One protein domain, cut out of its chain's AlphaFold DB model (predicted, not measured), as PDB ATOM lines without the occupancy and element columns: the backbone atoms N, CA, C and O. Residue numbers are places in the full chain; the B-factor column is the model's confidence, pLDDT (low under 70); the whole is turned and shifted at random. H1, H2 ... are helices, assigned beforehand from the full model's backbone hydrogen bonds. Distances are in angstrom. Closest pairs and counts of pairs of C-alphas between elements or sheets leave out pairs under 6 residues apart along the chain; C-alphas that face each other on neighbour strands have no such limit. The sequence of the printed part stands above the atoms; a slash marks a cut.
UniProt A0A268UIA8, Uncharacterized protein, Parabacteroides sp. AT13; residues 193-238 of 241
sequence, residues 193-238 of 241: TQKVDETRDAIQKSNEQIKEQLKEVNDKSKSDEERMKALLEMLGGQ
ATOM      1  N   THR A 193     -17.620 -19.285 -62.257       72.44
ATOM      2  CA  THR A 193     -16.781 -20.349 -61.681       72.44
ATOM      3  C   THR A 193     -16.785 -20.317 -60.162       72.44
ATOM      4  O   THR A 193     -17.150 -21.312 -59.541       72.44
ATOM      5  N   GLN A 194     -16.514 -19.158 -59.562       77.00
ATOM      6  CA  GLN A 194     -16.486 -19.005 -58.112       77.00
ATOM      7  C   GLN A 194     -17.819 -19.408 -57.469       77.00
ATOM      8  O   GLN A 194     -17.837 -20.151 -56.494       77.00
ATOM      9  N   LYS A 195     -18.953 -18.978 -58.034       75.00
ATOM     10  CA  LYS A 195     -20.269 -19.309 -57.472       75.00
ATOM     11  C   LYS A 195     -20.560 -20.812 -57.493       75.00
ATOM     12  O   LYS A 195     -21.208 -21.333 -56.579       75.00
ATOM     13  N   VAL A 196     -20.145 -21.511 -58.546       71.00
ATOM     14  CA  VAL A 196     -20.331 -22.963 -58.634       71.00
ATOM     15  C   VAL A 196     -19.364 -23.686 -57.702       71.00
ATOM     16  O   VAL A 196     -19.803 -24.612 -57.026       71.00
ATOM     17  N   ASP A 197     -18.113 -23.237 -57.593       73.12
ATOM     18  CA  ASP A 197     -17.152 -23.771 -56.624       73.12
ATOM     19  C   ASP A 197     -17.652 -23.585 -55.182       73.12
ATOM     20  O   ASP A 197     -17.703 -24.554 -54.432       73.12
ATOM     21  N   GLU A 198     -18.155 -22.403 -54.814       75.44
ATOM     22  CA  GLU A 198     -18.770 -22.147 -53.500       75.44
ATOM     23  C   GLU A 198     -19.969 -23.070 -53.235       75.44
ATOM     24  O   GLU A 198     -20.143 -23.598 -52.133       75.44
ATOM     25  N   THR A 199     -20.800 -23.297 -54.258       74.25
ATOM     26  CA  THR A 199     -21.948 -24.209 -54.161       74.25
ATOM     27  C   THR A 199     -21.483 -25.658 -53.998       74.25
ATOM     28  O   THR A 199     -22.041 -26.394 -53.180       74.25
ATOM     29  N   ARG A 200     -20.447 -26.075 -54.734       70.06
ATOM     30  CA  ARG A 200     -19.842 -27.408 -54.638       70.06
ATOM     31  C   ARG A 200     -19.240 -27.625 -53.258       70.06
ATOM     32  O   ARG A 200     -19.528 -28.644 -52.639       70.06
ATOM     33  N   ASP A 201     -18.464 -26.672 -52.759       75.25
ATOM     34  CA  ASP A 201     -17.803 -26.758 -51.460       75.25
ATOM     35  C   ASP A 201     -18.838 -26.809 -50.325       75.25
ATOM     36  O   ASP A 201     -18.698 -27.596 -49.385       75.25
ATOM     37  N   ALA A 202     -19.938 -26.056 -50.441       73.31
ATOM     38  CA  ALA A 202     -21.062 -26.142 -49.509       73.31
ATOM     39  C   ALA A 202     -21.735 -27.528 -49.528       73.31
ATOM     40  O   ALA A 202     -22.013 -28.094 -48.468       73.31
ATOM     41  N   ILE A 203     -21.961 -28.106 -50.715       72.81
ATOM     42  CA  ILE A 203     -22.520 -29.459 -50.866       72.81
ATOM     43  C   ILE A 203     -21.552 -30.511 -50.318       72.81
ATOM     44  O   ILE A 203     -21.970 -31.419 -49.603       72.81
ATOM     45  N   GLN A 204     -20.256 -30.392 -50.608       74.31
ATOM     46  CA  GLN A 204     -19.243 -31.325 -50.133       74.31
ATOM     47  C   GLN A 204     -19.129 -31.287 -48.611       74.31
ATOM     48  O   GLN A 204     -19.170 -32.339 -47.976       74.31
ATOM     49  N   LYS A 205     -19.100 -30.092 -48.014       78.75
ATOM     50  CA  LYS A 205     -19.117 -29.919 -46.560       78.75
ATOM     51  C   LYS A 205     -20.379 -30.509 -45.932       78.75
ATOM     52  O   LYS A 205     -20.287 -31.204 -44.924       78.75
ATOM     53  N   SER A 206     -21.544 -30.295 -46.547       72.81
ATOM     54  CA  SER A 206     -22.794 -30.927 -46.109       72.81
ATOM     55  C   SER A 206     -22.712 -32.457 -46.188       72.81
ATOM     56  O   SER A 206     -23.157 -33.145 -45.274       72.81
ATOM     57  N   ASN A 207     -22.126 -33.008 -47.251       75.19
ATOM     58  CA  ASN A 207     -21.970 -34.452 -47.427       75.19
ATOM     59  C   ASN A 207     -20.980 -35.063 -46.426       75.19
ATOM     60  O   ASN A 207     -21.204 -36.177 -45.956       75.19
ATOM     61  N   GLU A 208     -19.897 -34.364 -46.085       81.31
ATOM     62  CA  GLU A 208     -18.960 -34.794 -45.041       81.31
ATOM     63  C   GLU A 208     -19.608 -34.772 -43.658       81.31
ATOM     64  O   GLU A 208     -19.505 -35.762 -42.937       81.31
ATOM     65  N   GLN A 209     -20.364 -33.718 -43.333       77.88
ATOM     66  CA  GLN A 209     -21.135 -33.642 -42.089       77.88
ATOM     67  C   GLN A 209     -22.143 -34.791 -41.973       77.88
ATOM     68  O   GLN A 209     -22.223 -35.439 -40.933       77.88
ATOM     69  N   ILE A 210     -22.860 -35.108 -43.056       77.31
ATOM     70  CA  ILE A 210     -23.781 -36.253 -43.092       77.31
ATOM     71  C   ILE A 210     -23.020 -37.576 -42.910       77.31
ATOM     72  O   ILE A 210     -23.456 -38.437 -42.151       77.31
ATOM     73  N   LYS A 211     -21.866 -37.758 -43.569       78.94
ATOM     74  CA  LYS A 211     -21.034 -38.964 -43.399       78.94
ATOM     75  C   LYS A 211     -20.529 -39.125 -41.965       78.94
ATOM     76  O   LYS A 211     -20.454 -40.251 -41.483       78.94
ATOM     77  N   GLU A 212     -20.162 -38.034 -41.303       79.56
ATOM     78  CA  GLU A 212     -19.686 -38.046 -39.919       79.56
ATOM     79  C   GLU A 212     -20.818 -38.389 -38.942       79.56
ATOM     80  O   GLU A 212     -20.665 -39.302 -38.132       79.56
ATOM     81  N   GLN A 213     -21.999 -37.789 -39.117       73.06
ATOM     82  CA  GLN A 213     -23.202 -38.146 -38.354       73.06
ATOM     83  C   GLN A 213     -23.602 -39.618 -38.561       73.06
ATOM     84  O   GLN A 213     -23.938 -40.324 -37.610       73.06
ATOM     85  N   LEU A 214     -23.480 -40.140 -39.787       73.81
ATOM     86  CA  LEU A 214     -23.733 -41.555 -40.082       73.81
ATOM     87  C   LEU A 214     -22.723 -42.509 -39.425       73.81
ATOM     88  O   LEU A 214     -23.084 -43.652 -39.138       73.81
ATOM     89  N   LYS A 215     -21.474 -42.084 -39.178       77.56
ATOM     90  CA  LYS A 215     -20.507 -42.894 -38.413       77.56
ATOM     91  C   LYS A 215     -20.941 -43.041 -36.962       77.56
ATOM     92  O   LYS A 215     -20.854 -44.142 -36.435       77.56
ATOM     93  N   GLU A 216     -21.438 -41.972 -36.341       69.06
ATOM     94  CA  GLU A 216     -21.915 -42.025 -34.955       69.06
ATOM     95  C   GLU A 216     -23.151 -42.911 -34.791       69.06
ATOM     96  O   GLU A 216     -23.259 -43.633 -33.802       69.06
ATOM     97  N   VAL A 217     -24.052 -42.899 -35.778       69.75
ATOM     98  CA  VAL A 217     -25.240 -43.765 -35.812       69.75
ATOM     99  C   VAL A 217     -24.868 -45.239 -36.023       69.75
ATOM    100  O   VAL A 217     -25.520 -46.123 -35.472       69.75
ATOM    101  N   ASN A 218     -23.812 -45.523 -36.793       72.75
ATOM    102  CA  ASN A 218     -23.355 -46.887 -37.088       72.75
ATOM    103  C   ASN A 218     -22.264 -47.411 -36.137       72.75
ATOM    104  O   ASN A 218     -21.756 -48.519 -36.346       72.75
ATOM    105  N   ASP A 219     -21.884 -46.651 -35.108       77.06
ATOM    106  CA  ASP A 219     -20.842 -47.045 -34.164       77.06
ATOM    107  C   ASP A 219     -21.305 -48.224 -33.300       77.06
ATOM    108  O   ASP A 219     -22.093 -48.077 -32.360       77.06
ATOM    109  N   LYS A 220     -20.775 -49.412 -33.618       73.12
ATOM    110  CA  LYS A 220     -21.125 -50.675 -32.961       73.12
ATOM    111  C   LYS A 220     -20.757 -50.733 -31.472       73.12
ATOM    112  O   LYS A 220     -21.207 -51.651 -30.789       73.12
ATOM    113  N   SER A 221     -19.962 -49.780 -30.982       75.75
ATOM    114  CA  SER A 221     -19.580 -49.672 -29.574       75.75
ATOM    115  C   SER A 221     -20.592 -48.907 -28.709       75.75
ATOM    116  O   SER A 221     -20.609 -49.107 -27.497       75.75
ATOM    117  N   LYS A 222     -21.465 -48.087 -29.316       73.81
ATOM    118  CA  LYS A 222     -22.532 -47.342 -28.621       73.81
ATOM    119  C   LYS A 222     -23.770 -48.205 -28.394       73.81
ATOM    120  O   LYS A 222     -24.009 -49.139 -29.164       73.81
ATOM    121  N   SER A 223     -24.562 -47.902 -27.367       77.81
ATOM    122  CA  SER A 223     -25.801 -48.641 -27.094       77.81
ATOM    123  C   SER A 223     -26.860 -48.376 -28.173       77.81
ATOM    124  O   SER A 223     -26.833 -47.349 -28.857       77.81
ATOM    125  N   ASP A 224     -27.826 -49.283 -28.333       74.88
ATOM    126  CA  ASP A 224     -28.910 -49.092 -29.308       74.88
ATOM    127  C   ASP A 224     -29.759 -47.846 -28.990       74.88
ATOM    128  O   ASP A 224     -30.265 -47.191 -29.900       74.88
ATOM    129  N   GLU A 225     -29.850 -47.463 -27.715       74.12
ATOM    130  CA  GLU A 225     -30.548 -46.259 -27.250       74.12
ATOM    131  C   GLU A 225     -29.797 -44.976 -27.654       74.12
ATOM    132  O   GLU A 225     -30.398 -44.005 -28.118       74.12
ATOM    133  N   GLU A 226     -28.463 -44.995 -27.573       74.06
ATOM    134  CA  GLU A 226     -27.594 -43.896 -28.010       74.06
ATOM    135  C   GLU A 226     -27.595 -43.738 -29.535       74.06
ATOM    136  O   GLU A 226     -27.669 -42.615 -30.040       74.06
ATOM    137  N   ARG A 227     -27.589 -44.851 -30.283       72.50
ATOM    138  CA  ARG A 227     -27.723 -44.828 -31.748       72.50
ATOM    139  C   ARG A 227     -29.090 -44.314 -32.185       72.50
ATOM    140  O   ARG A 227     -29.164 -43.518 -33.118       72.50
ATOM    141  N   MET A 228     -30.166 -44.720 -31.502       69.44
ATOM    142  CA  MET A 228     -31.529 -44.249 -31.781       69.44
ATOM    143  C   MET A 228     -31.657 -42.740 -31.540       69.44
ATOM    144  O   MET A 228     -32.256 -42.032 -32.349       69.44
ATOM    145  N   LYS A 229     -31.047 -42.226 -30.464       76.56
ATOM    146  CA  LYS A 229     -31.020 -40.791 -30.161       76.56
ATOM    147  C   LYS A 229     -30.248 -39.990 -31.215       76.56
ATOM    148  O   LYS A 229     -30.769 -38.989 -31.699       76.56
ATOM    149  N   ALA A 230     -29.068 -40.458 -31.627       72.44
ATOM    150  CA  ALA A 230     -28.278 -39.819 -32.682       72.44
ATOM    151  C   ALA A 230     -29.024 -39.794 -34.033       72.44
ATOM    152  O   ALA A 230     -29.016 -38.790 -34.744       72.44
ATOM    153  N   LEU A 231     -29.741 -40.873 -34.362       71.75
ATOM    154  CA  LEU A 231     -30.541 -40.981 -35.585       71.75
ATOM    155  C   LEU A 231     -31.744 -40.015 -35.559       71.75
ATOM    156  O   LEU A 231     -32.040 -39.362 -36.561       71.75
ATOM    157  N   LEU A 232     -32.397 -39.858 -34.402       71.12
ATOM    158  CA  LEU A 232     -33.483 -38.892 -34.200       71.12
ATOM    159  C   LEU A 232     -33.007 -37.433 -34.257       71.12
ATOM    160  O   LEU A 232     -33.715 -36.594 -34.812       71.12
ATOM    161  N   GLU A 233     -31.820 -37.115 -33.736       74.62
ATOM    162  CA  GLU A 233     -31.218 -35.778 -33.858       74.62
ATOM    163  C   GLU A 233     -30.866 -35.449 -35.318       74.62
ATOM    164  O   GLU A 233     -31.153 -34.345 -35.791       74.62
ATOM    165  N   MET A 234     -30.356 -36.431 -36.068       68.94
ATOM    166  CA  MET A 234     -30.055 -36.301 -37.497       68.94
ATOM    167  C   MET A 234     -31.322 -36.059 -38.343       68.94
ATOM    168  O   MET A 234     -31.327 -35.199 -39.224       68.94
ATOM    169  N   LEU A 235     -32.427 -36.757 -38.046       66.62
ATOM    170  CA  LEU A 235     -33.728 -36.564 -38.711       66.62
ATOM    171  C   LEU A 235     -34.456 -35.284 -38.253       66.62
ATOM    172  O   LEU A 235     -35.157 -34.649 -39.041       66.62
ATOM    173  N   GLY A 236     -34.285 -34.879 -36.991       59.44
ATOM    174  CA  GLY A 236     -34.909 -33.691 -36.397       59.44
ATOM    175  C   GLY A 236     -34.252 -32.360 -36.787       59.44
ATOM    176  O   GLY A 236     -34.881 -31.306 -36.656       59.44
ATOM    177  N   GLY A 237     -33.014 -32.400 -37.293       53.59
ATOM    178  CA  GLY A 237     -32.274 -31.243 -37.809       53.59
ATOM    179  C   GLY A 237     -32.774 -30.709 -39.160       53.59
ATOM    180  O   GLY A 237     -32.539 -29.543 -39.473       53.59
ATOM    181  N   GLN A 238     -33.538 -31.496 -39.932       46.06
ATOM    182  CA  GLN A 238     -34.225 -31.038 -41.151       46.06
ATOM    183  C   GLN A 238     -35.498 -30.233 -40.817       46.06
ATOM    184  O   GLN A 238     -36.611 -30.553 -41.237       46.06
TER     185      GLN A 238
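AT A GLANCE: This is residues 193 to 238 of the 241 residues of an uncharacterized protein of Parabacteroides sp. AT13 (UniProt A0A268UIA8). A long helix, H1, ends in a turn from which a shorter helix, H2, folds back beside its last part, a lopsided helical hairpin in a narrow V. Residues 193 to 209 of H1 stick out as a free arm that makes much of the length. The printed part has 46 residues with two named helices, H1 then H2, and no named strand; its class is all helix. It is only just loose, close to extended, with a radius of gyration of the C-alphas of 14.1 A, and spans 46 by 20 by 6 A.

HOW THE PARTS SIT: Begin with H1, residues 193 to 217, and look at residues 213 to 217, with which alone it touches H2, residues 224 to 236. The closest C-alphas of the two are those of Val 217 and Arg 227, 4.9 A apart. This helical hairpin has a shallow tilt of 26 degrees, opposite ways. In H1 and H2 every O i to N i+4 pair is within hydrogen-bond range.

IN THESE COORDINATES: Find C-alpha 193 at (-16.781, -20.349, -61.681); from there H1 runs 35.9 A to C-alpha 217 at (-25.240, -43.765, -35.812). H2 runs 18.0 A from C-alpha 224 to C-alpha 236 at (-34.909, -33.691, -36.397).

THE WHOLE: The C-alphas farthest apart, those of Thr 193 and Ser 223, are 45.6 A apart. The printed part has no cut, and the link from H1 to H2 is short, with 6 residues. The mean pLDDT of the printed part is 72.7; look for values under 70 at residues 216 to 217, 228 and 234 to 238.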